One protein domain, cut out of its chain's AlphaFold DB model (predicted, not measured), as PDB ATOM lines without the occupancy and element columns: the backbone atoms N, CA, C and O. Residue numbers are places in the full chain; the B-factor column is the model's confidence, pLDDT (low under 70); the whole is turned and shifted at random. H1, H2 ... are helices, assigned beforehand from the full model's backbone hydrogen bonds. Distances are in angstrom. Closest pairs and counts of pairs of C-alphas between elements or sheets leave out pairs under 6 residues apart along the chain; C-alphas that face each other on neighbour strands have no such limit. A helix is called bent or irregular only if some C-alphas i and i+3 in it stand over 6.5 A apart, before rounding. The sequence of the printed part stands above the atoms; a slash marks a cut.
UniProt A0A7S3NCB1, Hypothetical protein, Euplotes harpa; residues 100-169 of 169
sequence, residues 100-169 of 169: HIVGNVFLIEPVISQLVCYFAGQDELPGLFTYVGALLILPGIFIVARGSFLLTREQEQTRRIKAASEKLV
ATOM      1  N   HIS A 100     -90.153   5.838  53.863       87.19
ATOM      2  CA  HIS A 100     -90.687   5.040  52.760       87.19
ATOM      3  C   HIS A 100     -91.217   5.896  51.602       87.19
ATOM      4  O   HIS A 100     -91.139   5.475  50.457       87.19
ATOM      5  N   ILE A 101     -91.720   7.108  51.870       87.69
ATOM      6  CA  ILE A 101     -92.129   8.047  50.816       87.69
ATOM      7  C   ILE A 101     -90.883   8.547  50.081       87.69
ATOM      8  O   ILE A 101     -90.863   8.553  48.856       87.69
ATOM      9  N   VAL A 102     -89.836   8.909  50.831       89.56
ATOM     10  CA  VAL A 102     -88.557   9.370  50.266       89.56
ATOM     11  C   VAL A 102     -87.926   8.281  49.394       89.56
ATOM     12  O   VAL A 102     -87.594   8.544  48.244       89.56
ATOM     13  N   GLY A 103     -87.847   7.044  49.896       88.62
ATOM     14  CA  GLY A 103     -87.304   5.911  49.141       88.62
ATOM     15  C   GLY A 103     -88.099   5.588  47.872       88.62
ATOM     16  O   GLY A 103     -87.507   5.308  46.836       88.62
ATOM     17  N   ASN A 104     -89.428   5.695  47.915       88.25
ATOM     18  CA  ASN A 104     -90.266   5.482  46.735       88.25
ATOM     19  C   ASN A 104     -90.017   6.531  45.644       88.25
ATOM     20  O   ASN A 104     -90.014   6.189  44.468       88.25
ATOM     21  N   VAL A 105     -89.787   7.794  46.013       87.56
ATOM     22  CA  VAL A 105     -89.479   8.858  45.043       87.56
ATOM     23  C   VAL A 105     -88.126   8.620  44.366       87.56
ATOM     24  O   VAL A 105     -87.996   8.899  43.176       87.56
ATOM     25  N   PHE A 106     -87.152   8.024  45.060       89.06
ATOM     26  CA  PHE A 106     -85.871   7.643  44.449       89.06
ATOM     27  C   PHE A 106     -85.993   6.559  43.370       89.06
ATOM     28  O   PHE A 106     -85.103   6.438  42.540       89.06
ATOM     29  N   LEU A 107     -87.118   5.840  43.270       88.44
ATOM     30  CA  LEU A 107     -87.357   4.928  42.141       88.44
ATOM     31  C   LEU A 107     -87.483   5.658  40.792       88.44
ATOM     32  O   LEU A 107     -87.362   5.028  39.746       88.44
ATOM     33  N   ILE A 108     -87.726   6.973  40.806       88.38
ATOM     34  CA  ILE A 108     -87.768   7.812  39.600       88.38
ATOM     35  C   ILE A 108     -86.355   8.254  39.178       88.38
ATOM     36  O   ILE A 108     -86.143   8.576  38.009       88.38
ATOM     37  N   GLU A 109     -85.379   8.246  40.093       87.31
ATOM     38  CA  GLU A 109     -84.013   8.723  39.842       87.31
ATOM     39  C   GLU A 109     -83.380   8.109  38.582       87.31
ATOM     40  O   GLU A 109     -82.889   8.886  37.764       87.31
ATOM     41  N   PRO A 110     -83.448   6.783  38.328       87.12
ATOM     42  CA  PRO A 110     -82.833   6.199  37.135       87.12
ATOM     43  C   PRO A 110     -83.442   6.727  35.832       87.12
ATOM     44  O   PRO A 110     -82.729   6.935  34.856       87.12
ATOM     45  N   VAL A 111     -84.754   6.997  35.827       88.06
ATOM     46  CA  VAL A 111     -85.466   7.531  34.657       88.06
ATOM     47  C   VAL A 111     -85.006   8.956  34.367       88.06
ATOM     48  O   VAL A 111     -84.713   9.289  33.223       88.06
ATOM     49  N   ILE A 112     -84.911   9.797  35.401       89.00
ATOM     50  CA  ILE A 112     -84.425  11.175  35.254       89.00
ATOM     51  C   ILE A 112     -82.952  11.173  34.842       89.00
ATOM     52  O   ILE A 112     -82.585  11.897  33.922       89.00
ATOM     53  N   SER A 113     -82.130  10.345  35.486       88.81
ATOM     54  CA  SER A 113     -80.698  10.231  35.209       88.81
ATOM     55  C   SER A 113     -80.442   9.867  33.747       88.81
ATOM     56  O   SER A 113     -79.725  10.584  33.054       88.81
ATOM     57  N   GLN A 114     -81.122   8.839  33.229       89.69
ATOM     58  CA  GLN A 114     -80.965   8.420  31.836       89.69
ATOM     59  C   GLN A 114     -81.426   9.499  30.844       89.69
ATOM     60  O   GLN A 114     -80.762   9.738  29.839       89.69
ATOM     61  N   LEU A 115     -82.517  10.215  31.140       90.50
ATOM     62  CA  LEU A 115     -82.954  11.340  30.308       90.50
ATOM     63  C   LEU A 115     -81.925  12.478  30.298       90.50
ATOM     64  O   LEU A 115     -81.634  13.027  29.238       90.50
ATOM     65  N   VAL A 116     -81.357  12.823  31.455       90.62
ATOM     66  CA  VAL A 116     -80.314  13.855  31.561       90.62
ATOM     67  C   VAL A 116     -79.064  13.444  30.781       90.62
ATOM     68  O   VAL A 116     -78.537  14.257  30.021       90.62
ATOM     69  N   CYS A 117     -78.620  12.191  30.904       89.81
ATOM     70  CA  CYS A 117     -77.472  11.671  30.158       89.81
ATOM     71  C   CYS A 117     -77.716  11.662  28.641       89.81
ATOM     72  O   CYS A 117     -76.824  12.048  27.884       89.81
ATOM     73  N   TYR A 118     -78.928  11.314  28.198       92.31
ATOM     74  CA  TYR A 118     -79.321  11.403  26.792       92.31
ATOM     75  C   TYR A 118     -79.246  12.842  26.264       92.31
ATOM     76  O   TYR A 118     -78.622  13.094  25.235       92.31
ATOM     77  N   PHE A 119     -79.812  13.818  26.988       92.62
ATOM     78  CA  PHE A 119     -79.736  15.229  26.583       92.62
ATOM     79  C   PHE A 119     -78.309  15.789  26.609       92.62
ATOM     80  O   PHE A 119     -77.995  16.699  25.844       92.62
ATOM     81  N   ALA A 120     -77.438  15.237  27.453       90.88
ATOM     82  CA  ALA A 120     -76.013  15.551  27.469       90.88
ATOM     83  C   ALA A 120     -75.218  14.868  26.334       90.88
ATOM     84  O   ALA A 120     -74.008  15.081  26.231       90.88
ATOM     85  N   GLY A 121     -75.865  14.047  25.497       92.81
ATOM     86  CA  GLY A 121     -75.228  13.289  24.417       92.81
ATOM     87  C   GLY A 121     -74.310  12.164  24.905       92.81
ATOM     88  O   GLY A 121     -73.429  11.744  24.162       92.81
ATOM     89  N   GLN A 122     -74.477  11.722  26.156       90.19
ATOM     90  CA  GLN A 122     -73.627  10.718  26.811       90.19
ATOM     91  C   GLN A 122     -74.256   9.319  26.847       90.19
ATOM     92  O   GLN A 122     -73.563   8.358  27.167       90.19
ATOM     93  N   ASP A 123     -75.554   9.200  26.562       90.44
ATOM     94  CA  ASP A 123     -76.301   7.940  26.655       90.44
ATOM     95  C   ASP A 123     -77.419   7.874  25.598       90.44
ATOM     96  O   ASP A 123     -77.737   8.874  24.948       90.44
ATOM     97  N   GLU A 124     -78.017   6.698  25.419       89.56
ATOM     98  CA  GLU A 124     -79.146   6.457  24.518       89.56
ATOM     99  C   GLU A 124     -80.503   6.716  25.198       89.56
ATOM    100  O   GLU A 124     -80.634   6.765  26.425       89.56
ATOM    101  N   LEU A 125     -81.552   6.875  24.379       89.12
ATOM    102  CA  LEU A 125     -82.924   7.000  24.875       89.12
ATOM    103  C   LEU A 125     -83.319   5.769  25.713       89.12
ATOM    104  O   LEU A 125     -82.935   4.646  25.374       89.12
ATOM    105  N   PRO A 126     -84.151   5.947  26.758       84.75
ATOM    106  CA  PRO A 126     -84.662   4.832  27.536       84.75
ATOM    107  C   PRO A 126     -85.327   3.781  26.641       84.75
ATOM    108  O   PRO A 126     -86.143   4.098  25.776       84.75
ATOM    109  N   GLY A 127     -85.007   2.509  26.871       87.12
ATOM    110  CA  GLY A 127     -85.662   1.411  26.167       87.12
ATOM    111  C   GLY A 127     -87.145   1.284  26.538       87.12
ATOM    112  O   GLY A 127     -87.606   1.797  27.561       87.12
ATOM    113  N   LEU A 128     -87.896   0.520  25.740       89.94
ATOM    114  CA  LEU A 128     -89.330   0.281  25.957       89.94
ATOM    115  C   LEU A 128     -89.645  -0.190  27.390       89.94
ATOM    116  O   LEU A 128     -90.589   0.291  28.012       89.94
ATOM    117  N   PHE A 129     -88.825  -1.089  27.942       88.81
ATOM    118  CA  PHE A 129     -89.002  -1.592  29.307       88.81
ATOM    119  C   PHE A 129     -88.825  -0.511  30.380       88.81
ATOM    120  O   PHE A 129     -89.530  -0.548  31.387       88.81
ATOM    121  N   THR A 130     -87.953   0.477  30.161       86.19
ATOM    122  CA  THR A 130     -87.772   1.605  31.086       86.19
ATOM    123  C   THR A 130     -89.015   2.488  31.107       86.19
ATOM    124  O   THR A 130     -89.470   2.873  32.182       86.19
ATOM    125  N   TYR A 131     -89.630   2.740  29.948       85.69
ATOM    126  CA  TYR A 131     -90.895   3.476  29.877       85.69
ATOM    127  C   TYR A 131     -92.047   2.727  30.546       85.69
ATOM    128  O   TYR A 131     -92.807   3.331  31.300       85.69
ATOM    129  N   VAL A 132     -92.159   1.413  30.326       91.06
ATOM    130  CA  VAL A 132     -93.178   0.583  30.989       91.06
ATOM    131  C   VAL A 132     -92.967   0.579  32.504       91.06
ATOM    132  O   VAL A 132     -93.914   0.793  33.258       91.06
ATOM    133  N   GLY A 133     -91.725   0.406  32.963       88.50
ATOM    134  CA  GLY A 133     -91.376   0.489  34.379       88.50
ATOM    135  C   GLY A 133     -91.734   1.848  34.982       88.50
ATOM    136  O   GLY A 133     -92.416   1.904  36.003       88.50
ATOM    137  N   ALA A 134     -91.362   2.946  34.318       86.69
ATOM    138  CA  ALA A 134     -91.691   4.303  34.751       86.69
ATOM    139  C   ALA A 134     -93.211   4.535  34.832       86.69
ATOM    140  O   ALA A 134     -93.701   5.103  35.811       86.69
ATOM    141  N   LEU A 135     -93.961   4.041  33.842       89.75
ATOM    142  CA  LEU A 135     -95.421   4.132  33.792       89.75
ATOM    143  C   LEU A 135     -96.097   3.375  34.942       89.75
ATOM    144  O   LEU A 135     -97.149   3.803  35.401       89.75
ATOM    145  N   LEU A 136     -95.507   2.280  35.428       90.50
ATOM    146  CA  LEU A 136     -96.016   1.531  36.582       90.50
ATOM    147  C   LEU A 136     -95.592   2.153  37.921       90.50
ATOM    148  O   LEU A 136     -96.378   2.190  38.872       90.50
ATOM    149  N   ILE A 137     -94.365   2.670  37.997       89.88
ATOM    150  CA  ILE A 137     -93.792   3.260  39.213       89.88
ATOM    151  C   ILE A 137     -94.521   4.555  39.591       89.88
ATOM    152  O   ILE A 137     -94.890   4.724  40.753       89.88
ATOM    153  N   LEU A 138     -94.778   5.454  38.635       88.31
ATOM    154  CA  LEU A 138     -95.370   6.770  38.916       88.31
ATOM    155  C   LEU A 138     -96.753   6.687  39.605       88.31
ATOM    156  O   LEU A 138     -96.920   7.301  40.667       88.31
ATOM    157  N   PRO A 139     -97.733   5.905  39.105       90.56
ATOM    158  CA  PRO A 139     -98.997   5.684  39.805       90.56
ATOM    159  C   PRO A 139     -98.807   5.006  41.162       90.56
ATOM    160  O   PRO A 139     -99.458   5.391  42.134       90.56
ATOM    161  N   GLY A 140     -97.895   4.031  41.256       88.75
ATOM    162  CA  GLY A 140     -97.597   3.327  42.503       88.75
ATOM    163  C   GLY A 140     -97.127   4.275  43.608       88.75
ATOM    164  O   GLY A 140     -97.663   4.255  44.718       88.75
ATOM    165  N   ILE A 141     -96.195   5.178  43.290       89.12
ATOM    166  CA  ILE A 141     -95.713   6.209  44.218       89.12
ATOM    167  C   ILE A 141     -96.874   7.099  44.670       89.12
ATOM    168  O   ILE A 141     -97.015   7.358  45.868       89.12
ATOM    169  N   PHE A 142     -97.734   7.532  43.744       88.12
ATOM    170  CA  PHE A 142     -98.868   8.401  44.062       88.12
ATOM    171  C   PHE A 142     -99.886   7.726  44.994       88.12
ATOM    172  O   PHE A 142    -100.333   8.332  45.972       88.12
ATOM    173  N   ILE A 143    -100.215   6.457  44.736       91.62
ATOM    174  CA  ILE A 143    -101.122   5.658  45.573       91.62
ATOM    175  C   ILE A 143    -100.540   5.490  46.979       91.62
ATOM    176  O   ILE A 143    -101.229   5.757  47.967       91.62
ATOM    177  N   VAL A 144     -99.262   5.117  47.093       89.06
ATOM    178  CA  VAL A 144     -98.601   4.925  48.394       89.06
ATOM    179  C   VAL A 144     -98.498   6.239  49.168       89.06
ATOM    180  O   VAL A 144     -98.742   6.261  50.379       89.06
ATOM    181  N   ALA A 145     -98.180   7.346  48.495       86.62
ATOM    182  CA  ALA A 145     -98.123   8.665  49.113       86.62
ATOM    183  C   ALA A 145     -99.496   9.082  49.666       86.62
ATOM    184  O   ALA A 145     -99.595   9.489  50.828       86.62
ATOM    185  N   ARG A 146    -100.570   8.901  48.886       89.81
ATOM    186  CA  ARG A 146    -101.944   9.175  49.332       89.81
ATOM    187  C   ARG A 146    -102.372   8.291  50.499       89.81
ATOM    188  O   ARG A 146    -102.861   8.818  51.497       89.81
ATOM    189  N   GLY A 147    -102.150   6.979  50.415       90.19
ATOM    190  CA  GLY A 147    -102.473   6.049  51.501       90.19
ATOM    191  C   GLY A 147    -101.737   6.407  52.795       90.19
ATOM    192  O   GLY A 147    -102.331   6.466  53.869       90.19
ATOM    193  N   SER A 148    -100.458   6.768  52.686       87.12
ATOM    194  CA  SER A 148     -99.644   7.201  53.826       87.12
ATOM    195  C   SER A 148    -100.166   8.480  54.481       87.12
ATOM    196  O   SER A 148    -100.100   8.610  55.707       87.12
ATOM    197  N   PHE A 149    -100.675   9.421  53.686       86.62
ATOM    198  CA  PHE A 149    -101.267  10.661  54.182       86.62
ATOM    199  C   PHE A 149    -102.578  10.401  54.938       86.62
ATOM    200  O   PHE A 149    -102.745  10.896  56.054       86.62
ATOM    201  N   LEU A 150    -103.466   9.573  54.379       90.19
ATOM    202  CA  LEU A 150    -104.743   9.209  55.004       90.19
ATOM    203  C   LEU A 150    -104.540   8.475  56.335       90.19
ATOM    204  O   LEU A 150    -105.085   8.900  57.351       90.19
ATOM    205  N   LEU A 151    -103.666   7.464  56.358       89.50
ATOM    206  CA  LEU A 151    -103.337   6.713  57.577       89.50
ATOM    207  C   LEU A 151    -102.767   7.613  58.682       89.50
ATOM    208  O   LEU A 151    -103.041   7.410  59.862       89.50
ATOM    209  N   THR A 152    -101.973   8.625  58.319       87.44
ATOM    210  CA  THR A 152    -101.420   9.570  59.304       87.44
ATOM    211  C   THR A 152    -102.522  10.419  59.934       87.44
ATOM    212  O   THR A 152    -102.530  10.598  61.150       87.44
ATOM    213  N   ARG A 153    -103.486  10.893  59.133       87.69
ATOM    214  CA  ARG A 153    -104.625  11.681  59.626       87.69
ATOM    215  C   ARG A 153    -105.527  10.880  60.558       87.69
ATOM    216  O   ARG A 153    -105.909  11.386  61.610       87.69
ATOM    217  N   GLU A 154    -105.824   9.636  60.202       92.88
ATOM    218  CA  GLU A 154    -106.652   8.746  61.019       92.88
ATOM    219  C   GLU A 154    -105.992   8.448  62.379       92.88
ATOM    220  O   GLU A 154    -106.633   8.511  63.433       92.88
ATOM    221  N   GLN A 155    -104.674   8.218  62.382       91.06
ATOM    222  CA  GLN A 155    -103.892   8.044  63.608       91.06
ATOM    223  C   GLN A 155    -103.888   9.303  64.485       91.06
ATOM    224  O   GLN A 155    -104.015   9.201  65.707       91.06
ATOM    225  N   GLU A 156    -103.757  10.489  63.891       90.56
ATOM    226  CA  GLU A 156    -103.814  11.759  64.619       90.56
ATOM    227  C   GLU A 156    -105.194  12.012  65.231       90.56
ATOM    228  O   GLU A 156    -105.278  12.395  66.398       90.56
ATOM    229  N   GLN A 157    -106.275  11.754  64.489       92.44
ATOM    230  CA  GLN A 157    -107.641  11.864  65.004       92.44
ATOM    231  C   GLN A 157    -107.876  10.901  66.169       92.44
ATOM    232  O   GLN A 157    -108.329  11.326  67.231       92.44
ATOM    233  N   THR A 158    -107.478   9.637  66.021       93.44
ATOM    234  CA  THR A 158    -107.607   8.624  67.079       93.44
ATOM    235  C   THR A 158    -106.844   9.024  68.343       93.44
ATOM    236  O   THR A 158    -107.362   8.898  69.451       93.44
ATOM    237  N   ARG A 159    -105.621   9.555  68.203       91.88
ATOM    238  CA  ARG A 159    -104.829  10.061  69.339       91.88
ATOM    239  C   ARG A 159    -105.488  11.254  70.025       91.88
ATOM    240  O   ARG A 159    -105.488  11.307  71.249       91.88
ATOM    241  N   ARG A 160    -106.058  12.190  69.260       92.12
ATOM    242  CA  ARG A 160    -106.778  13.351  69.811       92.12
ATOM    243  C   ARG A 160    -108.023  12.933  70.584       92.12
ATOM    244  O   ARG A 160    -108.245  13.462  71.665       92.12
ATOM    245  N   ILE A 161    -108.787  11.974  70.060       93.12
ATOM    246  CA  ILE A 161    -109.969  11.428  70.741       93.12
ATOM    247  C   ILE A 161    -109.553  10.767  72.060       93.12
ATOM    248  O   ILE A 161    -110.099  11.118  73.099       93.12
ATOM    249  N   LYS A 162    -108.529   9.898  72.052       93.06
ATOM    250  CA  LYS A 162    -108.015   9.260  73.280       93.06
ATOM    251  C   LYS A 162    -107.545  10.278  74.324       93.06
ATOM    252  O   LYS A 162    -107.961  10.201  75.473       93.06
ATOM    253  N   ALA A 163    -106.752  11.271  73.915       91.62
ATOM    254  CA  ALA A 163    -106.270  12.320  74.814       91.62
ATOM    255  C   ALA A 163    -107.395  13.227  75.354       91.62
ATOM    256  O   ALA A 163    -107.250  13.813  76.423       91.62
ATOM    257  N   ALA A 164    -108.505  13.379  74.620       91.06
ATOM    258  CA  ALA A 164    -109.686  14.093  75.101       91.06
ATOM    259  C   ALA A 164    -110.482  13.253  76.113       91.06
ATOM    260  O   ALA A 164    -110.903  13.791  77.133       91.06
ATOM    261  N   SER A 165    -110.641  11.947  75.871       88.94
ATOM    262  CA  SER A 165    -111.279  11.015  76.809       88.94
ATOM    263  C   SER A 165    -110.531  10.912  78.141       88.94
ATOM    264  O   SER A 165    -111.172  10.915  79.182       88.94
ATOM    265  N   GLU A 166    -109.196  10.886  78.130       90.06
ATOM    266  CA  GLU A 166    -108.375  10.837  79.354       90.06
ATOM    267  C   GLU A 166    -108.467  12.109  80.208       90.06
ATOM    268  O   GLU A 166    -108.260  12.042  81.410       90.06
ATOM    269  N   LYS A 167    -108.786  13.268  79.617       84.81
ATOM    270  CA  LYS A 167    -108.971  14.528  80.363       84.81
ATOM    271  C   LYS A 167    -110.348  14.661  81.021       84.81
ATOM    272  O   LYS A 167    -110.554  15.606  81.775       84.81
ATOM    273  N   LEU A 168    -111.296  13.796  80.662       75.38
ATOM    274  CA  LEU A 168    -112.669  13.799  81.181       75.38
ATOM    275  C   LEU A 168    -112.855  12.856  82.381       75.38
ATOM    276  O   LEU A 168    -113.908  12.912  83.013       75.38
ATOM    277  N   VAL A 169    -111.866  12.000  82.663       67.38
ATOM    278  CA  VAL A 169    -111.804  11.088  83.818       67.38
ATOM    279  C   VAL A 169    -110.941  11.717  84.904       67.38
ATOM    280  O   VAL A 169    -111.335  11.611  86.083       67.38
TER     281      VAL A 169
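What this domain is: This is residues 100 to 169 of the 169 residues of the protein "Hypothetical protein" of Euplotes harpa (UniProt A0A7S3NCB1). One very long helix, H3, makes the length of the domain, and a shorter arm of two helices, H1 and then H2, is folded back over its first part like the short side of an uneven hairpin. The short arm comes nearest to H3 at H1 and spreads away from it along H2 toward the turn at residues 120 to 127, while residues 149 to 169, of which 149 to 166 belong to H3, stick out free. The printed part has 70 residues with three named helices, in the order H1, H2, H3, and no named strand; its class is all helix. It is extended, with a radius of gyration of the C-alphas of 20.4 A and spans of 69 by 20 by 12 A.

Where its parts are: H1 covers residues 100 to 106 and begins with C-alpha 100 at (-90.687, 5.040, 52.760). H2 covers residues 109 to 119 and is 15.4 A from first to last C-alpha. H3 covers residues 128 to 166 and is 57.7 A long, from C-alpha 128 at (-89.330, 0.281, 25.957) to C-alpha 166 at (-108.375, 10.837, 79.354). H3 is neither bent nor irregular, but only just: C-alphas 136 and 139 are 6.0 A apart.

How they stand to each other: H1 touches H3, and the closest C-alphas are those of Asn 104 and Ile 141, 6.0 A apart. H3 touches H1 with residues 141 to 145 alone. The two helices run opposite ways at a shallow tilt of 22 degrees. H1 and H2 meet only through their link. H2 and H3 are close but not clearly touching; their closest C-alphas, those of Val 111 and Ala 134, are 7.0 A apart. They run opposite ways at a steep tilt of 38 degrees, and their centres are 27.2 A apart. In H1 and H2 every O i to N i+4 pair is within hydrogen-bond range, and in H3 34 of 35 are.

The domain as a whole: The two C-alphas farthest apart are those of Gly 121 and Val 169, at 69.8 A. Without residues 149 to 169, which stand free, the body has 49 residues and spans 39 by 20 by 11 A. The link from H1 to H2 is tight, with 2 residues, and the link from H2 to H3 is short, with 8 residues. The printed part has no cut and ends at Val 169, the chain's last residue. The mean pLDDT of the printed part is 88.9, and residue 169 is the one printed residue under 70.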